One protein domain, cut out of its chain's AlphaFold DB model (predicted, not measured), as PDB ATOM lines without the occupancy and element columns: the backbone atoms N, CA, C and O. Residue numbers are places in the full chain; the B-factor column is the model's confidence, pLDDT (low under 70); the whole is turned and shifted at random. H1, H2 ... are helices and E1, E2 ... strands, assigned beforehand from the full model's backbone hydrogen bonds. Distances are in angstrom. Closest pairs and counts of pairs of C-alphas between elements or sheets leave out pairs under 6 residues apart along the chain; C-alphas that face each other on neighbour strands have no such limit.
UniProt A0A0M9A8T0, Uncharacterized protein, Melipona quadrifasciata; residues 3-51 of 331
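What this domain is: This is residues 3 to 51 of the 331 residues of an uncharacterized protein of Melipona quadrifasciata (UniProt A0A0M9A8T0). A two-stranded antiparallel hairpin, E1 and E2, has one long helix, H1, folded back alongside it after a turn through residues 22 to 27, as the second limb of a thin, loose U. Residues 9 to 14, in the loop of the hairpin, stick out at one end. The printed part has 49 residues with two named strands and one named helix, in the order E1, E2, H1, and its class is mixed, helices and strands. It is only just loose, close to extended, with a radius of gyration of the C-alphas of 14.1 A, and flat, with spans of 43 by 23 by 11 A.

Where its parts are: E2 is residues 16 to 21, 16.0 A from first to last C-alpha. E1 is residues 3 to 7, 12.4 A long, with C-alpha 3 at (-23.106, -25.263, -11.446). H1 is residues 28 to 50, 32.8 A long, from C-alpha 28 at (-19.487, -32.316, 9.611) to C-alpha 50 at (-26.051, -4.547, -6.517).

How they stand to each other: E1 and E2 are a hairpin of antiparallel neighbours, with 161 degrees between their directions. The C-alphas of Ile 4 and Ile 19 face each other at 4.7 A. N 5 and O 18 are within hydrogen-bond range at 2.8 A, as are N 20 and O 3 at 2.8 A. E1 and H1 are apart. In H1 every O i to N i+4 pair is within hydrogen-bond range.

The domain as a whole: The two C-alphas farthest apart, those of Glu 12 and Asp 27, are 43.3 A from each other. The printed part has no cut. The links E1 to E2, of 8 residues, and E2 to H1, of 6 residues, are short. Residues 9 to 14, residues 24 to 30, of which 28 to 30 belong to H1, and residues 43 to 51, of which 43 to 50 belong to H1, stand free. The mean pLDDT of the printed part is 71.4, and it is under 70 at residue 3, residues 5 to 15, residue 25 and residues 49 to 51.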
ATOM      1  N   LYS A   3     -22.429 -25.581 -10.184       69.06
ATOM      2  CA  LYS A   3     -23.106 -25.263 -11.446       69.06
ATOM      3  C   LYS A   3     -23.898 -23.976 -11.254       69.06
ATOM      4  O   LYS A   3     -24.628 -23.849 -10.274       69.06
ATOM      5  N   ILE A   4     -23.733 -23.026 -12.167       74.75
ATOM      6  CA  ILE A   4     -24.494 -21.776 -12.180       74.75
ATOM      7  C   ILE A   4     -25.498 -21.884 -13.319       74.75
ATOM      8  O   ILE A   4     -25.116 -22.109 -14.465       74.75
ATOM      9  N   HIS A   5     -26.775 -21.748 -12.989       67.19
ATOM     10  CA  HIS A   5     -27.868 -21.709 -13.943       67.19
ATOM     11  C   HIS A   5     -28.412 -20.283 -13.973       67.19
ATOM     12  O   HIS A   5     -28.922 -19.783 -12.971       67.19
ATOM     13  N   ILE A   6     -28.278 -19.629 -15.124       69.19
ATOM     14  CA  ILE A   6     -28.954 -18.364 -15.407       69.19
ATOM     15  C   ILE A   6     -30.269 -18.750 -16.071       69.19
ATOM     16  O   ILE A   6     -30.260 -19.327 -17.158       69.19
ATOM     17  N   LEU A   7     -31.383 -18.526 -15.379       66.44
ATOM     18  CA  LEU A   7     -32.695 -18.871 -15.915       66.44
ATOM     19  C   LEU A   7     -33.231 -17.691 -16.739       66.44
ATOM     20  O   LEU A   7     -33.260 -16.571 -16.219       66.44
ATOM     21  N   PRO A   8     -33.633 -17.911 -18.005       47.03
ATOM     22  CA  PRO A   8     -34.236 -16.867 -18.816       47.03
ATOM     23  C   PRO A   8     -35.656 -16.564 -18.319       47.03
ATOM     24  O   PRO A   8     -36.541 -17.411 -18.372       47.03
ATOM     25  N   GLU A   9     -35.803 -15.333 -17.835       54.62
ATOM     26  CA  GLU A   9     -37.001 -14.490 -17.753       54.62
ATOM     27  C   GLU A   9     -38.254 -14.955 -16.988       54.62
ATOM     28  O   GLU A   9     -38.947 -15.916 -17.312       54.62
ATOM     29  N   CYS A  10     -38.661 -14.074 -16.071       36.50
ATOM     30  CA  CYS A  10     -40.042 -13.615 -15.949       36.50
ATOM     31  C   CYS A  10     -39.986 -12.090 -15.737       36.50
ATOM     32  O   CYS A  10     -39.678 -11.633 -14.639       36.50
ATOM     33  N   SER A  11     -40.293 -11.314 -16.783       49.09
ATOM     34  CA  SER A  11     -40.343  -9.837 -16.852       49.09
ATOM     35  C   SER A  11     -39.009  -9.071 -16.950       49.09
ATOM     36  O   SER A  11     -37.978  -9.497 -16.436       49.09
ATOM     37  N   GLU A  12     -39.078  -7.917 -17.630       53.62
ATOM     38  CA  GLU A  12     -38.001  -7.099 -18.230       53.62
ATOM     39  C   GLU A  12     -36.835  -6.659 -17.316       53.62
ATOM     40  O   GLU A  12     -35.906  -6.015 -17.795       53.62
ATOM     41  N   TYR A  13     -36.832  -6.989 -16.020       56.44
ATOM     42  CA  TYR A  13     -35.834  -6.478 -15.067       56.44
ATOM     43  C   TYR A  13     -35.345  -7.488 -14.017       56.44
ATOM     44  O   TYR A  13     -34.681  -7.086 -13.062       56.44
ATOM     45  N   HIS A  14     -35.625  -8.788 -14.162       52.69
ATOM     46  CA  HIS A  14     -35.209  -9.783 -13.167       52.69
ATOM     47  C   HIS A  14     -34.285 -10.851 -13.758       52.69
ATOM     48  O   HIS A  14     -34.701 -11.686 -14.559       52.69
ATOM     49  N   ILE A  15     -33.029 -10.859 -13.305       69.69
ATOM     50  CA  ILE A  15     -32.092 -11.960 -13.544       69.69
ATOM     51  C   ILE A  15     -32.159 -12.889 -12.335       69.69
ATOM     52  O   ILE A  15     -31.760 -12.511 -11.233       69.69
ATOM     53  N   LEU A  16     -32.649 -14.113 -12.538       75.00
ATOM     54  CA  LEU A  16     -32.605 -15.145 -11.510       75.00
ATOM     55  C   LEU A  16     -31.332 -15.979 -11.680       75.00
ATOM     56  O   LEU A  16     -31.151 -16.676 -12.682       75.00
ATOM     57  N   ILE A  17     -30.451 -15.914 -10.683       79.69
ATOM     58  CA  ILE A  17     -29.223 -16.710 -10.639       79.69
ATOM     59  C   ILE A  17     -29.446 -17.871  -9.672       79.69
ATOM     60  O   ILE A  17     -29.530 -17.676  -8.460       79.69
ATOM     61  N   ALA A  18     -29.521 -19.089 -10.205       78.56
ATOM     62  CA  ALA A  18     -29.577 -20.305  -9.408       78.56
ATOM     63  C   ALA A  18     -28.176 -20.926  -9.320       78.56
ATOM     64  O   ALA A  18     -27.589 -21.329 -10.325       78.56
ATOM     65  N   ILE A  19     -27.630 -21.018  -8.106       82.88
ATOM     66  CA  ILE A  19     -26.320 -21.631  -7.859       82.88
ATOM     67  C   ILE A  19     -26.541 -23.004  -7.224       82.88
ATOM     68  O   ILE A  19     -26.986 -23.107  -6.082       82.88
ATOM     69  N   GLN A  20     -26.211 -24.068  -7.954       80.31
ATOM     70  CA  GLN A  20     -26.237 -25.434  -7.441       80.31
ATOM     71  C   GLN A  20     -24.843 -25.830  -6.954       80.31
ATOM     72  O   GLN A  20     -23.883 -25.883  -7.726       80.31
ATOM     73  N   ILE A  21     -24.739 -26.178  -5.671       78.56
ATOM     74  CA  ILE A  21     -23.478 -26.606  -5.061       78.56
ATOM     75  C   ILE A  21     -23.591 -28.050  -4.634       78.56
ATOM     76  O   ILE A  21     -24.364 -28.408  -3.749       78.56
ATOM     77  N   LYS A  22     -22.774 -28.888  -5.263       75.06
ATOM     78  CA  LYS A  22     -22.619 -30.280  -4.870       75.06
ATOM     79  C   LYS A  22     -21.462 -30.388  -3.885       75.06
ATOM     80  O   LYS A  22     -20.297 -30.290  -4.290       75.06
ATOM     81  N   PHE A  23     -21.804 -30.605  -2.618       71.44
ATOM     82  CA  PHE A  23     -20.850 -30.982  -1.581       71.44
ATOM     83  C   PHE A  23     -20.493 -32.462  -1.726       71.44
ATOM     84  O   PHE A  23     -21.365 -33.317  -1.891       71.44
ATOM     85  N   ILE A  24     -19.197 -32.755  -1.694       76.69
ATOM     86  CA  ILE A  24     -18.687 -34.121  -1.540       76.69
ATOM     87  C   ILE A  24     -18.890 -34.498  -0.061       76.69
ATOM     88  O   ILE A  24     -18.803 -33.608   0.792       76.69
ATOM     89  N   PRO A  25     -19.222 -35.758   0.275       58.03
ATOM     90  CA  PRO A  25     -19.327 -36.181   1.666       58.03
ATOM     91  C   PRO A  25     -17.993 -35.954   2.387       58.03
ATOM     92  O   PRO A  25     -17.018 -36.663   2.163       58.03
ATOM     93  N   CYS A  26     -17.980 -34.943   3.251       70.12
ATOM     94  CA  CYS A  26     -16.857 -34.575   4.103       70.12
ATOM     95  C   CYS A  26     -17.305 -34.547   5.572       70.12
ATOM     96  O   CYS A  26     -18.505 -34.595   5.879       70.12
ATOM     97  N   ASP A  27     -16.342 -34.417   6.484       76.81
ATOM     98  CA  ASP A  27     -16.588 -34.212   7.912       76.81
ATOM     99  C   ASP A  27     -17.635 -33.098   8.154       76.81
ATOM    100  O   ASP A  27     -17.735 -32.118   7.406       76.81
ATOM    101  N   ILE A  28     -18.465 -33.276   9.181       73.69
ATOM    102  CA  ILE A  28     -19.487 -32.316   9.611       73.69
ATOM    103  C   ILE A  28     -18.845 -30.956   9.897       73.69
ATOM    104  O   ILE A  28     -19.420 -29.931   9.527       73.69
ATOM    105  N   TRP A  29     -17.649 -30.927  10.491       73.94
ATOM    106  CA  TRP A  29     -16.963 -29.672  10.801       73.94
ATOM    107  C   TRP A  29     -16.573 -28.899   9.532       73.94
ATOM    108  O   TRP A  29     -16.888 -27.715   9.394       73.94
ATOM    109  N   LEU A  30     -16.000 -29.595   8.543       74.38
ATOM    110  CA  LEU A  30     -15.619 -28.995   7.261       74.38
ATOM    111  C   LEU A  30     -16.840 -28.477   6.484       74.38
ATOM    112  O   LEU A  30     -16.761 -27.443   5.824       74.38
ATOM    113  N   ARG A  31     -17.993 -29.149   6.599       73.38
ATOM    114  CA  ARG A  31     -19.256 -28.696   5.991       73.38
ATOM    115  C   ARG A  31     -19.735 -27.354   6.543       73.38
ATOM    116  O   ARG A  31     -20.127 -26.501   5.753       73.38
ATOM    117  N   HIS A  32     -19.677 -27.150   7.858       76.19
ATOM    118  CA  HIS A  32     -20.087 -25.878   8.465       76.19
ATOM    119  C   HIS A  32     -19.148 -24.739   8.060       76.19
ATOM    120  O   HIS A  32     -19.611 -23.658   7.700       76.19
ATOM    121  N   HIS A  33     -17.838 -25.001   8.033       76.44
ATOM    122  CA  HIS A  33     -16.854 -24.002   7.622       76.44
ATOM    123  C   HIS A  33     -17.006 -23.603   6.149       76.44
ATOM    124  O   HIS A  33     -17.010 -22.415   5.830       76.44
ATOM    125  N   LEU A  34     -17.191 -24.577   5.252       77.94
ATOM    126  CA  LEU A  34     -17.422 -24.309   3.831       77.94
ATOM    127  C   LEU A  34     -18.739 -23.562   3.592       77.94
ATOM    128  O   LEU A  34     -18.795 -22.696   2.723       77.94
ATOM    129  N   PHE A  35     -19.783 -23.855   4.373       81.00
ATOM    130  CA  PHE A  35     -21.049 -23.128   4.300       81.00
ATOM    131  C   PHE A  35     -20.897 -21.662   4.738       81.00
ATOM    132  O   PHE A  35     -21.398 -20.766   4.058       81.00
ATOM    133  N   ALA A  36     -20.159 -21.399   5.819       76.75
ATOM    134  CA  ALA A  36     -19.875 -20.040   6.286       76.75
ATOM    135  C   ALA A  36     -19.048 -19.233   5.265       76.75
ATOM    136  O   ALA A  36     -19.368 -18.091   4.952       76.75
ATOM    137  N   VAL A  37     -18.015 -19.844   4.676       80.44
ATOM    138  CA  VAL A  37     -17.214 -19.191   3.625       80.44
ATOM    139  C   VAL A  37     -18.064 -18.907   2.385       80.44
ATOM    140  O   VAL A  37     -17.985 -17.822   1.815       80.44
ATOM    141  N   PHE A  38     -18.912 -19.856   1.982       82.19
ATOM    142  CA  PHE A  38     -19.766 -19.687   0.813       82.19
ATOM    143  C   PHE A  38     -20.824 -18.594   1.008       82.19
ATOM    144  O   PHE A  38     -21.038 -17.784   0.109       82.19
ATOM    145  N   THR A  39     -21.466 -18.544   2.176       81.25
ATOM    146  CA  THR A  39     -22.452 -17.500   2.492       81.25
ATOM    147  C   THR A  39     -21.824 -16.111   2.461       81.25
ATOM    148  O   THR A  39     -22.377 -15.226   1.813       81.25
ATOM    149  N   ASN A  40     -20.629 -15.942   3.032       79.94
ATOM    150  CA  ASN A  40     -19.890 -14.680   2.947       79.94
ATOM    151  C   ASN A  40     -19.535 -14.309   1.500       79.94
ATOM    152  O   ASN A  40     -19.763 -13.178   1.087       79.94
ATOM    153  N   MET A  41     -19.076 -15.270   0.692       82.12
ATOM    154  CA  MET A  41     -18.771 -15.031  -0.723       82.12
ATOM    155  C   MET A  41     -20.010 -14.589  -1.519       82.12
ATOM    156  O   MET A  41     -19.924 -13.681  -2.341       82.12
ATOM    157  N   VAL A  42     -21.171 -15.211  -1.284       81.56
ATOM    158  CA  VAL A  42     -22.431 -14.811  -1.936       81.56
ATOM    159  C   VAL A  42     -22.854 -13.415  -1.496       81.56
ATOM    160  O   VAL A  42     -23.280 -12.627  -2.340       81.56
ATOM    161  N   ILE A  43     -22.716 -13.092  -0.208       79.56
ATOM    162  CA  ILE A  43     -23.004 -11.754   0.318       79.56
ATOM    163  C   ILE A  43     -22.099 -10.718  -0.357       79.56
ATOM    164  O   ILE A  43     -22.607  -9.720  -0.858       79.56
ATOM    165  N   ASP A  44     -20.798 -10.979  -0.464       74.75
ATOM    166  CA  ASP A  44     -19.845 -10.066  -1.102       74.75
ATOM    167  C   ASP A  44     -20.132  -9.869  -2.591       74.75
ATOM    168  O   ASP A  44     -20.144  -8.739  -3.079       74.75
ATOM    169  N   ILE A  45     -20.418 -10.949  -3.325       77.75
ATOM    170  CA  ILE A  45     -20.807 -10.868  -4.740       77.75
ATOM    171  C   ILE A  45     -22.094 -10.051  -4.887       77.75
ATOM    172  O   ILE A  45     -22.175  -9.182  -5.753       77.75
ATOM    173  N   THR A  46     -23.081 -10.282  -4.020       77.00
ATOM    174  CA  THR A  46     -24.359  -9.560  -4.053       77.00
ATOM    175  C   THR A  46     -24.159  -8.077  -3.744       77.00
ATOM    176  O   THR A  46     -24.682  -7.229  -4.462       77.00
ATOM    177  N   ASN A  47     -23.352  -7.754  -2.731       74.69
ATOM    178  CA  ASN A  47     -23.048  -6.378  -2.349       74.69
ATOM    179  C   ASN A  47     -22.308  -5.630  -3.471       74.69
ATOM    180  O   ASN A  47     -22.641  -4.484  -3.772       74.69
ATOM    181  N   ASN A  48     -21.347  -6.287  -4.128       74.81
ATOM    182  CA  ASN A  48     -20.566  -5.694  -5.214       74.81
ATOM    183  C   ASN A  48     -21.368  -5.529  -6.512       74.81
ATOM    184  O   ASN A  48     -21.190  -4.534  -7.207       74.81
ATOM    185  N   LEU A  49     -22.251  -6.475  -6.843       65.94
ATOM    186  CA  LEU A  49     -23.073  -6.395  -8.055       65.94
ATOM    187  C   LEU A  49     -24.232  -5.407  -7.918       65.94
ATOM    188  O   LEU A  49     -24.613  -4.775  -8.898       65.94
ATOM    189  N   MET A  50     -24.806  -5.288  -6.720       66.88
ATOM    190  CA  MET A  50     -26.051  -4.547  -6.517       66.88
ATOM    191  C   MET A  50     -25.840  -3.169  -5.874       66.88
ATOM    192  O   MET A  50     -26.783  -2.389  -5.808       66.88
ATOM    193  N   GLY A  51     -24.638  -2.858  -5.375       65.75
ATOM    194  CA  GLY A  51     -24.347  -1.579  -4.714       65.75
ATOM    195  C   GLY A  51     -25.067  -1.375  -3.372       65.75
ATOM    196  O   GLY A  51     -25.063  -0.267  -2.837       65.75
TER     197      GLY A  51